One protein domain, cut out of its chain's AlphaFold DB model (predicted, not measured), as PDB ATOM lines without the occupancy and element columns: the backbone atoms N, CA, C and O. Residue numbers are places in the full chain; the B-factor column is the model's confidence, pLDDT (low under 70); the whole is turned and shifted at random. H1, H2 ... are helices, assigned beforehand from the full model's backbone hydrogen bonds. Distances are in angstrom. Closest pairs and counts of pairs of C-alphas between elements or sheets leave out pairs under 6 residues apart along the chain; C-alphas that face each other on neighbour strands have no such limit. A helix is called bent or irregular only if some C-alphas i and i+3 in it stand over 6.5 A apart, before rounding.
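AT A GLANCE: This is residues 6 to 119 of the 133 residues of an uncharacterized protein of Moorea sp. SIO3G5 (UniProt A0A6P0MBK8). The model is a flat, three-armed figure, roughly a Y: the long helix H5 runs through two of the arms, and H3 and H7, side by side, make the third. H4 folds against the first part of H5 as a helical hairpin, short H6 turns back loosely along the last part of H5, and H1 and H2 lie toward the far end of the H3 and H7 arm. At the tip of the H5 and H6 arm, residues 88 to 94 stick out. The printed part has 114 residues, with seven named helices in the order H1 to H7 and no named strand; the class is all helix. It is loose, with a radius of gyration of the C-alphas of 17.1 A and spans of 46 by 46 by 22 A.

IN THESE COORDINATES: H1 is residues 6 to 15, beginning at C-alpha 6 (34.462, -54.185, 61.579). H2 is residues 18 to 21. H3, residues 24 to 39, is 20.2 A long, and H4, residues 41 to 53, is 17.8 A. H5, residues 59 to 86, is the longest at 40.6 A, from C-alpha 59 (7.167, -52.490, 25.737), with a kink of 26 degrees near residue 80. H6 is residues 94 to 100. H7, residues 102 to 117, is 22.0 A long, has a kink of 30 degrees near residue 109 and ends at C-alpha 117 (17.397, -46.280, 60.331). H5 is irregular, with C-alphas 81 and 84 7.2 A apart; H1 and H7 only just are, with C-alphas 10 and 13 6.6 A apart and C-alphas 104 and 107 6.9 A apart.

HOW THE PARTS SIT: H1 touches H7, whose residues 112 to 116 alone take part, at a steep tilt of 63 degrees; the closest C-alphas, of Gly 13 and Ser 116, are 5.3 A apart. H2 is close to H7 but not clearly touching, with the C-alphas of Lys 19 and Ala 117 closest at 6.2 A. H3 and H7 touch at a shallow tilt of 15 degrees, opposite ways, closest at the C-alphas of Gly 39 and Pro 107, 4.1 A. The hairpin of H4 and H5 has a steep tilt of 40 degrees; H5 touches H4 with residues 61 to 72 alone, and the C-alphas of Pro 41 and Asn 68 are closest at 5.7 A. H5 is about perpendicular to H7, at 84 degrees, and close but not clearly touching, with the C-alphas of Arg 75 and Pro 103 closest at 7.6 A. H6 is likewise close to H5 but not clearly touching, with the C-alphas of Leu 79 and Trp 100 closest at 7.5 A. Every O i to N i+4 pair is within hydrogen-bond range in H3 and H4, against 3 of 6 in H1, 21 of 24 in H5, 9 of 12 in H7 and 1 of 3 in H6, where 3 of 4 O i to N i+3 pairs are; H2 is too short for an i+4 pair.

THE WHOLE: The two C-alphas farthest apart, of Ser 58 and Glu 90, are 48.2 A apart. The printed part has no cut and no long link. Its mean pLDDT is 87.2, and residues 13 to 21 and 88 to 92 are under 70.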
ATOM      1  N   ARG A   6      35.510 -53.948  60.572       76.00
ATOM      2  CA  ARG A   6      34.462 -54.185  61.579       76.00
ATOM      3  C   ARG A   6      34.031 -52.900  62.281       76.00
ATOM      4  O   ARG A   6      32.838 -52.677  62.450       76.00
ATOM      5  N   GLU A   7      34.991 -52.066  62.670       72.75
ATOM      6  CA  GLU A   7      34.713 -50.774  63.301       72.75
ATOM      7  C   GLU A   7      34.067 -49.816  62.295       72.75
ATOM      8  O   GLU A   7      33.049 -49.200  62.594       72.75
ATOM      9  N   THR A   8      34.566 -49.807  61.053       75.88
ATOM     10  CA  THR A   8      33.946 -49.073  59.943       75.88
ATOM     11  C   THR A   8      32.502 -49.524  59.738       75.88
ATOM     12  O   THR A   8      31.611 -48.692  59.693       75.88
ATOM     13  N   TRP A   9      32.226 -50.827  59.683       74.69
ATOM     14  CA  TRP A   9      30.869 -51.351  59.486       74.69
ATOM     15  C   TRP A   9      29.908 -51.033  60.644       74.69
ATOM     16  O   TRP A   9      28.719 -50.762  60.429       74.69
ATOM     17  N   ALA A  10      30.408 -51.068  61.882       73.75
ATOM     18  CA  ALA A  10      29.633 -50.727  63.069       73.75
ATOM     19  C   ALA A  10      29.261 -49.236  63.079       73.75
ATOM     20  O   ALA A  10      28.095 -48.892  63.275       73.75
ATOM     21  N   GLU A  11      30.223 -48.368  62.776       74.50
ATOM     22  CA  GLU A  11      30.088 -46.915  62.905       74.50
ATOM     23  C   GLU A  11      29.536 -46.223  61.648       74.50
ATOM     24  O   GLU A  11      28.909 -45.168  61.752       74.50
ATOM     25  N   TRP A  12      29.689 -46.820  60.459       70.88
ATOM     26  CA  TRP A  12      29.245 -46.252  59.175       70.88
ATOM     27  C   TRP A  12      27.750 -45.919  59.166       70.88
ATOM     28  O   TRP A  12      27.325 -44.874  58.673       70.88
ATOM     29  N   GLY A  13      26.958 -46.771  59.810       66.31
ATOM     30  CA  GLY A  13      25.525 -46.589  59.950       66.31
ATOM     31  C   GLY A  13      25.096 -45.435  60.870       66.31
ATOM     32  O   GLY A  13      23.910 -45.117  60.891       66.31
ATOM     33  N   ARG A  14      26.015 -44.836  61.641       64.94
ATOM     34  CA  ARG A  14      25.761 -43.689  62.530       64.94
ATOM     35  C   ARG A  14      26.025 -42.351  61.835       64.94
ATOM     36  O   ARG A  14      25.413 -41.355  62.187       64.94
ATOM     37  N   SER A  15      26.922 -42.323  60.848       58.97
ATOM     38  CA  SER A  15      27.207 -41.130  60.029       58.97
ATOM     39  C   SER A  15      26.050 -40.724  59.110       58.97
ATOM     40  O   SER A  15      26.015 -39.584  58.656       58.97
ATOM     41  N   LEU A  16      25.100 -41.629  58.849       61.62
ATOM     42  CA  LEU A  16      23.825 -41.284  58.223       61.62
ATOM     43  C   LEU A  16      22.864 -40.741  59.293       61.62
ATOM     44  O   LEU A  16      22.034 -41.467  59.835       61.62
ATOM     45  N   ASP A  17      22.974 -39.444  59.569       55.81
ATOM     46  CA  ASP A  17      22.157 -38.687  60.537       55.81
ATOM     47  C   ASP A  17      20.701 -38.452  60.071       55.81
ATOM     48  O   ASP A  17      19.968 -37.607  60.583       55.81
ATOM     49  N   LEU A  18      20.259 -39.206  59.060       56.28
ATOM     50  CA  LEU A  18      18.966 -39.043  58.397       56.28
ATOM     51  C   LEU A  18      17.786 -39.164  59.367       56.28
ATOM     52  O   LEU A  18      16.777 -38.502  59.171       56.28
ATOM     53  N   LYS A  19      17.901 -39.960  60.433       61.47
ATOM     54  CA  LYS A  19      16.796 -40.209  61.376       61.47
ATOM     55  C   LYS A  19      16.623 -39.143  62.460       61.47
ATOM     56  O   LYS A  19      15.512 -38.986  62.953       61.47
ATOM     57  N   ASP A  20      17.690 -38.434  62.832       63.88
ATOM     58  CA  ASP A  20      17.640 -37.455  63.927       63.88
ATOM     59  C   ASP A  20      17.212 -36.065  63.414       63.88
ATOM     60  O   ASP A  20      16.727 -35.236  64.184       63.88
ATOM     61  N   ALA A  21      17.311 -35.836  62.097       68.25
ATOM     62  CA  ALA A  21      16.964 -34.573  61.445       68.25
ATOM     63  C   ALA A  21      15.683 -34.608  60.582       68.25
ATOM     64  O   ALA A  21      15.273 -33.557  60.087       68.25
ATOM     65  N   THR A  22      15.046 -35.770  60.370       77.94
ATOM     66  CA  THR A  22      13.887 -35.891  59.460       77.94
ATOM     67  C   THR A  22      12.683 -36.592  60.088       77.94
ATOM     68  O   THR A  22      12.791 -37.351  61.049       77.94
ATOM     69  N   SER A  23      11.495 -36.321  59.541       84.19
ATOM     70  CA  SER A  23      10.274 -37.039  59.920       84.19
ATOM     71  C   SER A  23      10.296 -38.487  59.418       84.19
ATOM     72  O   SER A  23      10.918 -38.793  58.402       84.19
ATOM     73  N   TRP A  24       9.539 -39.379  60.064       82.88
ATOM     74  CA  TRP A  24       9.425 -40.785  59.651       82.88
ATOM     75  C   TRP A  24       9.005 -40.971  58.187       82.88
ATOM     76  O   TRP A  24       9.493 -41.877  57.515       82.88
ATOM     77  N   THR A  25       8.123 -40.109  57.679       86.88
ATOM     78  CA  THR A  25       7.678 -40.155  56.280       86.88
ATOM     79  C   THR A  25       8.813 -39.806  55.324       86.88
ATOM     80  O   THR A  25       9.007 -40.498  54.328       86.88
ATOM     81  N   GLN A  26       9.578 -38.762  55.645       87.94
ATOM     82  CA  GLN A  26      10.720 -38.333  54.841       87.94
ATOM     83  C   GLN A  26      11.823 -39.394  54.846       87.94
ATOM     84  O   GLN A  26      12.293 -39.789  53.785       87.94
ATOM     85  N   LEU A  27      12.127 -39.961  56.016       88.38
ATOM     86  CA  LEU A  27      13.051 -41.085  56.139       88.38
ATOM     87  C   LEU A  27      12.621 -42.271  55.260       88.38
ATOM     88  O   LEU A  27      13.445 -42.865  54.572       88.38
ATOM     89  N   GLY A  28      11.327 -42.604  55.242       89.56
ATOM     90  CA  GLY A  28      10.788 -43.652  54.374       89.56
ATOM     91  C   GLY A  28      10.970 -43.356  52.882       89.56
ATOM     92  O   GLY A  28      11.337 -44.255  52.124       89.56
ATOM     93  N   GLN A  29      10.747 -42.109  52.455       91.69
ATOM     94  CA  GLN A  29      10.958 -41.677  51.068       91.69
ATOM     95  C   GLN A  29      12.431 -41.765  50.665       91.69
ATOM     96  O   GLN A  29      12.736 -42.297  49.598       91.69
ATOM     97  N   ASP A  30      13.338 -41.325  51.535       91.50
ATOM     98  CA  ASP A  30      14.780 -41.378  51.293       91.50
ATOM     99  C   ASP A  30      15.274 -42.827  51.194       91.50
ATOM    100  O   ASP A  30      16.042 -43.170  50.294       91.50
ATOM    101  N   LEU A  31      14.779 -43.714  52.063       91.75
ATOM    102  CA  LEU A  31      15.082 -45.146  52.006       91.75
ATOM    103  C   LEU A  31      14.580 -45.792  50.707       91.75
ATOM    104  O   LEU A  31      15.307 -46.576  50.091       91.75
ATOM    105  N   TRP A  32      13.367 -45.452  50.260       94.25
ATOM    106  CA  TRP A  32      12.829 -45.929  48.983       94.25
ATOM    107  C   TRP A  32      13.612 -45.406  47.786       94.25
ATOM    108  O   TRP A  32      13.867 -46.162  46.843       94.25
ATOM    109  N   LEU A  33      14.021 -44.138  47.825       94.56
ATOM    110  CA  LEU A  33      14.858 -43.543  46.797       94.56
ATOM    111  C   LEU A  33      16.200 -44.273  46.722       94.56
ATOM    112  O   LEU A  33      16.557 -44.751  45.648       94.56
ATOM    113  N   LEU A  34      16.894 -44.444  47.854       94.25
ATOM    114  CA  LEU A  34      18.168 -45.169  47.940       94.25
ATOM    115  C   LEU A  34      18.047 -46.606  47.436       94.25
ATOM    116  O   LEU A  34      18.874 -47.066  46.649       94.25
ATOM    117  N   LEU A  35      16.996 -47.320  47.839       95.38
ATOM    118  CA  LEU A  35      16.743 -48.663  47.333       95.38
ATOM    119  C   LEU A  35      16.582 -48.658  45.809       95.38
ATOM    120  O   LEU A  35      17.198 -49.477  45.135       95.38
ATOM    121  N   SER A  36      15.825 -47.709  45.262       95.50
ATOM    122  CA  SER A  36      15.530 -47.637  43.828       95.50
ATOM    123  C   SER A  36      16.744 -47.261  42.974       95.50
ATOM    124  O   SER A  36      16.951 -47.855  41.921       95.50
ATOM    125  N   VAL A  37      17.557 -46.294  43.415       94.88
ATOM    126  CA  VAL A  37      18.656 -45.733  42.603       94.88
ATOM    127  C   VAL A  37      20.030 -46.319  42.921       94.88
ATOM    128  O   VAL A  37      20.945 -46.160  42.119       94.88
ATOM    129  N   GLN A  38      20.190 -46.987  44.067       93.69
ATOM    130  CA  GLN A  38      21.464 -47.565  44.500       93.69
ATOM    131  C   GLN A  38      21.354 -49.067  44.796       93.69
ATOM    132  O   GLN A  38      22.201 -49.835  44.349       93.69
ATOM    133  N   GLY A  39      20.314 -49.519  45.501       94.50
ATOM    134  CA  GLY A  39      20.211 -50.922  45.932       94.50
ATOM    135  C   GLY A  39      19.751 -51.899  44.842       94.50
ATOM    136  O   GLY A  39      20.257 -53.015  44.744       94.50
ATOM    137  N   LEU A  40      18.786 -51.492  44.021       96.19
ATOM    138  CA  LEU A  40      18.147 -52.324  43.000       96.19
ATOM    139  C   LEU A  40      18.812 -52.342  41.615       96.19
ATOM    140  O   LEU A  40      18.683 -53.380  40.966       96.19
ATOM    141  N   PRO A  41      19.515 -51.302  41.117       96.31
ATOM    142  CA  PRO A  41      19.908 -51.247  39.709       96.31
ATOM    143  C   PRO A  41      20.678 -52.463  39.193       96.31
ATOM    144  O   PRO A  41      20.384 -52.943  38.099       96.31
ATOM    145  N   ILE A  42      21.612 -53.023  39.969       95.25
ATOM    146  CA  ILE A  42      22.354 -54.223  39.551       95.25
ATOM    147  C   ILE A  42      21.488 -55.490  39.637       95.25
ATOM    148  O   ILE A  42      21.313 -56.130  38.597       95.25
ATOM    149  N   PRO A  43      20.900 -55.859  40.797       96.31
ATOM    150  CA  PRO A  43      20.037 -57.041  40.886       96.31
ATOM    151  C   PRO A  43      18.892 -57.031  39.867       96.31
ATOM    152  O   PRO A  43      18.610 -58.043  39.226       96.31
ATOM    153  N   LEU A  44      18.265 -55.869  39.678       96.81
ATOM    154  CA  LEU A  44      17.154 -55.706  38.755       96.81
ATOM    155  C   LEU A  44      17.617 -55.793  37.297       96.81
ATOM    156  O   LEU A  44      16.923 -56.397  36.487       96.81
ATOM    157  N   SER A  45      18.809 -55.289  36.958       96.75
ATOM    158  CA  SER A  45      19.371 -55.440  35.607       96.75
ATOM    159  C   SER A  45      19.567 -56.909  35.252       96.75
ATOM    160  O   SER A  45      19.197 -57.324  34.158       96.75
ATOM    161  N   VAL A  46      20.093 -57.710  36.186       96.88
ATOM    162  CA  VAL A  46      20.282 -59.155  35.985       96.88
ATOM    163  C   VAL A  46      18.942 -59.845  35.730       96.88
ATOM    164  O   VAL A  46      18.819 -60.600  34.768       96.88
ATOM    165  N   LEU A  47      17.930 -59.553  36.551       97.38
ATOM    166  CA  LEU A  47      16.598 -60.137  36.403       97.38
ATOM    167  C   LEU A  47      15.941 -59.748  35.071       97.38
ATOM    168  O   LEU A  47      15.457 -60.613  34.346       97.38
ATOM    169  N   LEU A  48      15.943 -58.458  34.732       97.38
ATOM    170  CA  LEU A  48      15.306 -57.946  33.519       97.38
ATOM    171  C   LEU A  48      15.978 -58.490  32.250       97.38
ATOM    172  O   LEU A  48      15.288 -58.925  31.328       97.38
ATOM    173  N   LEU A  49      17.314 -58.538  32.222       97.19
ATOM    174  CA  LEU A  49      18.061 -59.137  31.117       97.19
ATOM    175  C   LEU A  49      17.805 -60.644  31.004       97.19
ATOM    176  O   LEU A  49      17.666 -61.143  29.889       97.19
ATOM    177  N   ALA A  50      17.687 -61.362  32.125       97.62
ATOM    178  CA  ALA A  50      17.322 -62.778  32.118       97.62
ATOM    179  C   ALA A  50      15.910 -63.005  31.551       97.62
ATOM    180  O   ALA A  50      15.710 -63.932  30.768       97.62
ATOM    181  N   CYS A  51      14.942 -62.139  31.873       97.19
ATOM    182  CA  CYS A  51      13.607 -62.190  31.271       97.19
ATOM    183  C   CYS A  51      13.655 -61.952  29.753       97.19
ATOM    184  O   CYS A  51      13.053 -62.717  29.001       97.19
ATOM    185  N   LEU A  52      14.399 -60.944  29.287       96.62
ATOM    186  CA  LEU A  52      14.563 -60.696  27.848       96.62
ATOM    187  C   LEU A  52      15.238 -61.883  27.142       96.62
ATOM    188  O   LEU A  52      14.781 -62.311  26.084       96.62
ATOM    189  N   ALA A  53      16.282 -62.458  27.747       96.50
ATOM    190  CA  ALA A  53      16.968 -63.643  27.228       96.50
ATOM    191  C   ALA A  53      16.063 -64.888  27.203       96.50
ATOM    192  O   ALA A  53      16.206 -65.737  26.329       96.50
ATOM    193  N   GLY A  54      15.099 -64.971  28.124       96.62
ATOM    194  CA  GLY A  54      14.056 -65.997  28.154       96.62
ATOM    195  C   GLY A  54      12.965 -65.834  27.090       96.62
ATOM    196  O   GLY A  54      12.022 -66.620  27.076       96.62
ATOM    197  N   GLY A  55      13.061 -64.829  26.212       95.19
ATOM    198  CA  GLY A  55      12.101 -64.586  25.133       95.19
ATOM    199  C   GLY A  55      10.879 -63.763  25.544       95.19
ATOM    200  O   GLY A  55       9.986 -63.547  24.726       95.19
ATOM    201  N   TYR A  56      10.826 -63.265  26.783       95.38
ATOM    202  CA  TYR A  56       9.793 -62.317  27.182       95.38
ATOM    203  C   TYR A  56      10.114 -60.952  26.580       95.38
ATOM    204  O   TYR A  56      11.142 -60.359  26.889       95.38
ATOM    205  N   SER A  57       9.224 -60.422  25.749       91.69
ATOM    206  CA  SER A  57       9.385 -59.089  25.169       91.69
ATOM    207  C   SER A  57       8.074 -58.322  25.252       91.69
ATOM    208  O   SER A  57       7.088 -58.676  24.607       91.69
ATOM    209  N   SER A  58       8.061 -57.253  26.040       96.25
ATOM    210  CA  SER A  58       6.954 -56.303  26.110       96.25
ATOM    211  C   SER A  58       7.511 -54.884  26.178       96.25
ATOM    212  O   SER A  58       8.626 -54.671  26.658       96.25
ATOM    213  N   ILE A  59       6.747 -53.899  25.698       97.06
ATOM    214  CA  ILE A  59       7.167 -52.490  25.737       97.06
ATOM    215  C   ILE A  59       7.508 -52.033  27.168       97.06
ATOM    216  O   ILE A  59       8.573 -51.439  27.343       97.06
ATOM    217  N   PRO A  60       6.708 -52.352  28.211       96.94
ATOM    218  CA  PRO A  60       7.063 -51.999  29.585       96.94
ATOM    219  C   PRO A  60       8.362 -52.660  30.057       96.94
ATOM    220  O   PRO A  60       9.161 -52.010  30.724       96.94
ATOM    221  N   LEU A  61       8.601 -53.924  29.687       96.44
ATOM    222  CA  LEU A  61       9.820 -54.644  30.059       96.44
ATOM    223  C   LEU A  61      11.059 -54.014  29.413       96.44
ATOM    224  O   LEU A  61      12.065 -53.806  30.090       96.44
ATOM    225  N   LEU A  62      10.982 -53.659  28.128       97.25
ATOM    226  CA  LEU A  62      12.066 -52.975  27.420       97.25
ATOM    227  C   LEU A  62      12.338 -51.588  28.009       97.25
ATOM    228  O   LEU A  62      13.495 -51.250  28.253       97.25
ATOM    229  N   ALA A  63      11.288 -50.813  28.295       97.62
ATOM    230  CA  ALA A  63      11.415 -49.493  28.908       97.62
ATOM    231  C   ALA A  63      12.037 -49.572  30.312       97.62
ATOM    232  O   ALA A  63      12.979 -48.837  30.608       97.62
ATOM    233  N   ALA A  64      11.566 -50.501  31.152       96.75
ATOM    234  CA  ALA A  64      12.122 -50.737  32.483       96.75
ATOM    235  C   ALA A  64      13.591 -51.178  32.411       96.75
ATOM    236  O   ALA A  64      14.419 -50.678  33.168       96.75
ATOM    237  N   THR A  65      13.932 -52.057  31.465       97.69
ATOM    238  CA  THR A  65      15.316 -52.501  31.247       97.69
ATOM    239  C   THR A  65      16.207 -51.344  30.817       97.69
ATOM    240  O   THR A  65      17.267 -51.145  31.402       97.69
ATOM    241  N   GLY A  66      15.768 -50.539  29.844       97.69
ATOM    242  CA  GLY A  66      16.517 -49.378  29.367       97.69
ATOM    243  C   GLY A  66      16.756 -48.346  30.468       97.69
ATOM    244  O   GLY A  66      17.891 -47.917  30.666       97.69
ATOM    245  N   LEU A  67      15.716 -48.005  31.236       97.25
ATOM    246  CA  LEU A  67      15.828 -47.093  32.377       97.25
ATOM    247  C   LEU A  67      16.800 -47.632  33.434       97.25
ATOM    248  O   LEU A  67      17.669 -46.904  33.910       97.25
ATOM    249  N   ASN A  68      16.681 -48.908  33.789       97.75
ATOM    250  CA  ASN A  68      17.500 -49.497  34.838       97.75
ATOM    251  C   ASN A  68      18.978 -49.622  34.422       97.75
ATOM    252  O   ASN A  68      19.871 -49.313  35.210       97.75
ATOM    253  N   LEU A  69      19.252 -49.985  33.165       97.69
ATOM    254  CA  LEU A  69      20.609 -49.982  32.609       97.69
ATOM    255  C   LEU A  69      21.194 -48.570  32.525       97.69
ATOM    256  O   LEU A  69      22.385 -48.388  32.766       97.69
ATOM    257  N   PHE A  70      20.370 -47.562  32.235       97.81
ATOM    258  CA  PHE A  70      20.799 -46.166  32.260       97.81
ATOM    259  C   PHE A  70      21.224 -45.718  33.669       97.81
ATOM    260  O   PHE A  70      22.251 -45.055  33.813       97.81
ATOM    261  N   LEU A  71      20.517 -46.145  34.722       96.56
ATOM    262  CA  LEU A  71      20.942 -45.901  36.108       96.56
ATOM    263  C   LEU A  71      22.290 -46.571  36.424       96.56
ATOM    264  O   LEU A  71      23.166 -45.941  37.019       96.56
ATOM    265  N   VAL A  72      22.492 -47.817  35.981       96.56
ATOM    266  CA  VAL A  72      23.789 -48.506  36.119       96.56
ATOM    267  C   VAL A  72      24.890 -47.753  35.367       96.56
ATOM    268  O   VAL A  72      25.983 -47.570  35.900       96.56
ATOM    269  N   LEU A  73      24.607 -47.254  34.161       96.94
ATOM    270  CA  LEU A  73      25.557 -46.459  33.384       96.94
ATOM    271  C   LEU A  73      25.962 -45.178  34.122       96.94
ATOM    272  O   LEU A  73      27.155 -44.893  34.222       96.94
ATOM    273  N   ILE A  74      25.000 -44.438  34.687       96.19
ATOM    274  CA  ILE A  74      25.285 -43.261  35.523       96.19
ATOM    275  C   ILE A  74      26.185 -43.652  36.699       96.19
ATOM    276  O   ILE A  74      27.175 -42.970  36.970       96.19
ATOM    277  N   ARG A  75      25.885 -44.764  37.381       95.25
ATOM    278  CA  ARG A  75      26.683 -45.244  38.517       95.25
ATOM    279  C   ARG A  75      28.137 -45.511  38.124       95.25
ATOM    280  O   ARG A  75      29.041 -45.092  38.847       95.25
ATOM    281  N   LEU A  76      28.365 -46.157  36.981       94.94
ATOM    282  CA  LEU A  76      29.706 -46.425  36.451       94.94
ATOM    283  C   LEU A  76      30.420 -45.142  36.000       94.94
ATOM    284  O   LEU A  76      31.610 -44.983  36.266       94.94
ATOM    285  N   ALA A  77      29.700 -44.203  35.380       96.12
ATOM    286  CA  ALA A  77      30.252 -42.911  34.974       96.12
ATOM    287  C   ALA A  77      30.714 -42.083  36.184       96.12
ATOM    288  O   ALA A  77      31.814 -41.533  36.178       96.12
ATOM    289  N   LEU A  78      29.915 -42.048  37.256       95.19
ATOM    290  CA  LEU A  78      30.293 -41.399  38.513       95.19
ATOM    291  C   LEU A  78      31.489 -42.092  39.171       95.19
ATOM    292  O   LEU A  78      32.387 -41.416  39.667       95.19
ATOM    293  N   LEU A  79      31.533 -43.426  39.150       93.88
ATOM    294  CA  LEU A  79      32.663 -44.189  39.679       93.88
ATOM    295  C   LEU A  79      33.966 -43.845  38.947       93.88
ATOM    296  O   LEU A  79      34.999 -43.637  39.582       93.88
ATOM    297  N   TRP A  80      33.898 -43.724  37.622       93.06
ATOM    298  CA  TRP A  80      35.025 -43.293  36.804       93.06
ATOM    299  C   TRP A  80      35.446 -41.854  37.120       93.06
ATOM    300  O   TRP A  80      36.631 -41.589  37.314       93.06
ATOM    301  N   ALA A  81      34.483 -40.940  37.258       93.94
ATOM    302  CA  ALA A  81      34.751 -39.535  37.561       93.94
ATOM    303  C   ALA A  81      35.446 -39.329  38.919       93.94
ATOM    304  O   ALA A  81      36.316 -38.468  39.034       93.94
ATOM    305  N   ILE A  82      35.097 -40.121  39.943       92.69
ATOM    306  CA  ILE A  82      35.683 -39.993  41.290       92.69
ATOM    307  C   ILE A  82      36.951 -40.835  41.489       92.69
ATOM    308  O   ILE A  82      37.661 -40.628  42.472       92.69
ATOM    309  N   TYR A  83      37.260 -41.772  40.585       89.75
ATOM    310  CA  TYR A  83      38.466 -42.607  40.645       89.75
ATOM    311  C   TYR A  83      39.764 -41.829  40.961       89.75
ATOM    312  O   TYR A  83      40.443 -42.207  41.925       89.75
ATOM    313  N   PRO A  84      40.104 -40.724  40.254       87.56
ATOM    314  CA  PRO A  84      41.347 -39.991  40.508       87.56
ATOM    315  C   PRO A  84      41.415 -39.350  41.903       87.56
ATOM    316  O   PRO A  84      42.508 -39.072  42.393       87.56
ATOM    317  N   CYS A  85      40.276 -39.133  42.571       86.62
ATOM    318  CA  CYS A  85      40.244 -38.594  43.932       86.62
ATOM    319  C   CYS A  85      40.717 -39.614  44.980       86.62
ATOM    320  O   CYS A  85      41.230 -39.218  46.024       86.62
ATOM    321  N   TYR A  86      40.547 -40.912  44.714       82.81
ATOM    322  CA  TYR A  86      40.934 -41.987  45.634       82.81
ATOM    323  C   TYR A  86      42.291 -42.593  45.293       82.81
ATOM    324  O   TYR A  86      43.065 -42.927  46.188       82.81
ATOM    325  N   HIS A  87      42.583 -42.735  44.001       80.06
ATOM    326  CA  HIS A  87      43.824 -43.321  43.522       80.06
ATOM    327  C   HIS A  87      44.543 -42.297  42.651       80.06
ATOM    328  O   HIS A  87      44.138 -42.019  41.523       80.06
ATOM    329  N   ARG A  88      45.638 -41.739  43.179       69.31
ATOM    330  CA  ARG A  88      46.581 -40.978  42.357       69.31
ATOM    331  C   ARG A  88      47.156 -41.930  41.309       69.31
ATOM    332  O   ARG A  88      47.637 -43.002  41.664       69.31
ATOM    333  N   LEU A  89      47.106 -41.521  40.041       63.88
ATOM    334  CA  LEU A  89      47.460 -42.313  38.848       63.88
ATOM    335  C   LEU A  89      48.901 -42.868  38.837       63.88
ATOM    336  O   LEU A  89      49.270 -43.597  37.924       63.88
ATOM    337  N   GLU A  90      49.714 -42.531  39.834       66.12
ATOM    338  CA  GLU A  90      51.137 -42.852  39.901       66.12
ATOM    339  C   GLU A  90      51.423 -44.289  40.365       66.12
ATOM    340  O   GLU A  90      52.461 -44.835  40.008       66.12
ATOM    341  N   HIS A  91      50.533 -44.923  41.144       63.91
ATOM    342  CA  HIS A  91      50.791 -46.253  41.715       63.91
ATOM    343  C   HIS A  91      49.556 -47.158  41.637       63.91
ATOM    344  O   HIS A  91      48.562 -46.948  42.335       63.91
ATOM    345  N   PHE A  92      49.628 -48.201  40.807       69.12
ATOM    346  CA  PHE A  92      48.598 -49.238  40.748       69.12
ATOM    347  C   PHE A  92      48.661 -50.118  42.005       69.12
ATOM    348  O   PHE A  92      49.707 -50.685  42.321       69.12
ATOM    349  N   SER A  93      47.538 -50.255  42.714       78.25
ATOM    350  CA  SER A  93      47.402 -51.139  43.875       78.25
ATOM    351  C   SER A  93      46.284 -52.164  43.639       78.25
ATOM    352  O   SER A  93      45.294 -51.845  42.979       78.25
ATOM    353  N   PRO A  94      46.359 -53.381  44.213       77.00
ATOM    354  CA  PRO A  94      45.255 -54.346  44.153       77.00
ATOM    355  C   PRO A  94      43.950 -53.800  44.753       77.00
ATOM    356  O   PRO A  94      42.859 -54.169  44.324       77.00
ATOM    357  N   ALA A  95      44.045 -52.872  45.710       76.81
ATOM    358  CA  ALA A  95      42.891 -52.187  46.287       76.81
ATOM    359  C   ALA A  95      42.149 -51.309  45.261       76.81
ATOM    360  O   ALA A  95      40.932 -51.152  45.359       76.81
ATOM    361  N   ALA A  96      42.840 -50.819  44.226       80.50
ATOM    362  CA  ALA A  96      42.212 -50.101  43.122       80.50
ATOM    363  C   ALA A  96      41.232 -50.987  42.334       80.50
ATOM    364  O   ALA A  96      40.260 -50.475  41.788       80.50
ATOM    365  N   LEU A  97      41.431 -52.311  42.302       82.19
ATOM    366  CA  LEU A  97      40.482 -53.241  41.676       82.19
ATOM    367  C   LEU A  97      39.198 -53.385  42.501       82.19
ATOM    368  O   LEU A  97      38.106 -53.417  41.938       82.19
ATOM    369  N   LEU A  98      39.311 -53.406  43.833       86.81
ATOM    370  CA  LEU A  98      38.148 -53.458  44.726       86.81
ATOM    371  C   LEU A  98      37.269 -52.208  44.600       86.81
ATOM    372  O   LEU A  98      36.051 -52.301  44.729       86.81
ATOM    373  N   PHE A  99      37.863 -51.053  44.289       88.12
ATOM    374  CA  PHE A  99      37.118 -49.824  44.013       88.12
ATOM    375  C   PHE A  99      36.152 -49.989  42.828       88.12
ATOM    376  O   PHE A  99      34.992 -49.587  42.919       88.12
ATOM    377  N   TRP A 100      36.585 -50.649  41.750       89.50
ATOM    378  CA  TRP A 100      35.732 -50.919  40.586       89.50
ATOM    379  C   TRP A 100      34.605 -51.915  40.882       89.50
ATOM    380  O   TRP A 100      33.555 -51.856  40.248       89.50
ATOM    381  N   LEU A 101      34.786 -52.785  41.880       91.19
ATOM    382  CA  LEU A 101      33.756 -53.710  42.365       91.19
ATOM    383  C   LEU A 101      32.783 -53.067  43.366       91.19
ATOM    384  O   LEU A 101      31.827 -53.719  43.783       91.19
ATOM    385  N   SER A 102      32.977 -51.793  43.729       91.56
ATOM    386  CA  SER A 102      32.105 -51.093  44.680       91.56
ATOM    387  C   SER A 102      30.610 -51.109  44.332       91.56
ATOM    388  O   SER A 102      29.826 -51.214  45.276       91.56
ATOM    389  N   PRO A 103      30.161 -51.116  43.056       93.31
ATOM    390  CA  PRO A 103      28.735 -51.218  42.762       93.31
ATOM    391  C   PRO A 103      28.094 -52.517  43.275       93.31
ATOM    392  O   PRO A 103      26.920 -52.533  43.624       93.31
ATOM    393  N   LEU A 104      28.858 -53.609  43.403       92.75
ATOM    394  CA  LEU A 104      28.350 -54.866  43.972       92.75
ATOM    395  C   LEU A 104      28.078 -54.769  45.478       92.75
ATOM    396  O   LEU A 104      27.300 -55.554  46.016       92.75
ATOM    397  N   ALA A 105      28.706 -53.811  46.161       92.00
ATOM    398  CA  ALA A 105      28.467 -53.548  47.571       92.00
ATOM    399  C   ALA A 105      27.254 -52.632  47.804       92.00
ATOM    400  O   ALA A 105      26.770 -52.566  48.932       92.00
ATOM    401  N   ASP A 106      26.728 -51.965  46.768       93.06
ATOM    402  CA  ASP A 106      25.614 -51.019  46.892       93.06
ATOM    403  C   ASP A 106      24.336 -51.641  47.507       93.06
ATOM    404  O   ASP A 106      23.767 -51.028  48.415       93.06
ATOM    405  N   PRO A 107      23.896 -52.867  47.146       93.81
ATOM    406  CA  PRO A 107      22.750 -53.497  47.806       93.81
ATOM    407  C   PRO A 107      22.993 -53.754  49.300       93.81
ATOM    408  O   PRO A 107      22.117 -53.504  50.130       93.81
ATOM    409  N   LEU A 108      24.197 -54.211  49.664       91.69
ATOM    410  CA  LEU A 108      24.577 -54.458  51.060       91.69
ATOM    411  C   LEU A 108      24.650 -53.153  51.857       91.69
ATOM    412  O   LEU A 108      24.225 -53.101  53.013       91.69
ATOM    413  N   ALA A 109      25.153 -52.095  51.220       90.31
ATOM    414  CA  ALA A 109      25.189 -50.749  51.759       90.31
ATOM    415  C   ALA A 109      23.766 -50.263  52.079       90.31
ATOM    416  O   ALA A 109      23.504 -49.863  53.213       90.31
ATOM    417  N   VAL A 110      22.820 -50.394  51.142       91.50
ATOM    418  CA  VAL A 110      21.415 -50.019  51.372       91.50
ATOM    419  C   VAL A 110      20.786 -50.846  52.495       91.50
ATOM    420  O   VAL A 110      20.212 -50.264  53.413       91.50
ATOM    421  N   VAL A 111      20.941 -52.175  52.509       90.62
ATOM    422  CA  VAL A 111      20.416 -53.025  53.601       90.62
ATOM    423  C   VAL A 111      20.916 -52.546  54.963       90.62
ATOM    424  O   VAL A 111      20.153 -52.431  55.923       90.62
ATOM    425  N   ARG A 112      22.200 -52.205  55.057       87.50
ATOM    426  CA  ARG A 112      22.797 -51.717  56.298       87.50
ATOM    427  C   ARG A 112      22.259 -50.344  56.714       87.50
ATOM    428  O   ARG A 112      22.130 -50.114  57.919       87.50
ATOM    429  N   ILE A 113      21.911 -49.477  55.760       87.75
ATOM    430  CA  ILE A 113      21.231 -48.196  56.012       87.75
ATOM    431  C   ILE A 113      19.821 -48.437  56.562       87.75
ATOM    432  O   ILE A 113      19.473 -47.845  57.581       87.75
ATOM    433  N   PHE A 114      19.049 -49.359  55.976       88.31
ATOM    434  CA  PHE A 114      17.728 -49.747  56.493       88.31
ATOM    435  C   PHE A 114      17.810 -50.246  57.943       88.31
ATOM    436  O   PHE A 114      17.046 -49.799  58.799       88.31
ATOM    437  N   LEU A 115      18.781 -51.115  58.250       86.88
ATOM    438  CA  LEU A 115      19.015 -51.592  59.618       86.88
ATOM    439  C   LEU A 115      19.370 -50.442  60.574       86.88
ATOM    440  O   LEU A 115      18.893 -50.400  61.705       86.88
ATOM    441  N   SER A 116      20.182 -49.490  60.114       83.50
ATOM    442  CA  SER A 116      20.587 -48.320  60.898       83.50
ATOM    443  C   SER A 116      19.467 -47.318  61.158       83.50
ATOM    444  O   SER A 116      19.463 -46.670  62.208       83.50
ATOM    445  N   ALA A 117      18.542 -47.173  60.211       82.44
ATOM    446  CA  ALA A 117      17.397 -46.280  60.331       82.44
ATOM    447  C   ALA A 117      16.461 -46.716  61.471       82.44
ATOM    448  O   ALA A 117      15.894 -45.869  62.155       82.44
ATOM    449  N   GLY A 118      16.356 -48.027  61.727       76.56
ATOM    450  CA  GLY A 118      15.533 -48.583  62.806       76.56
ATOM    451  C   GLY A 118      16.203 -48.656  64.185       76.56
ATOM    452  O   GLY A 118      15.525 -48.918  65.175       76.56
ATOM    453  N   GLN A 119      17.517 -48.443  64.287       75.38
ATOM    454  CA  GLN A 119      18.265 -48.586  65.543       75.38
ATOM    455  C   GLN A 119      18.589 -47.219  66.152       75.38
ATOM    456  O   GLN A 119      19.085 -46.340  65.454       75.38
TER     457      GLN A 119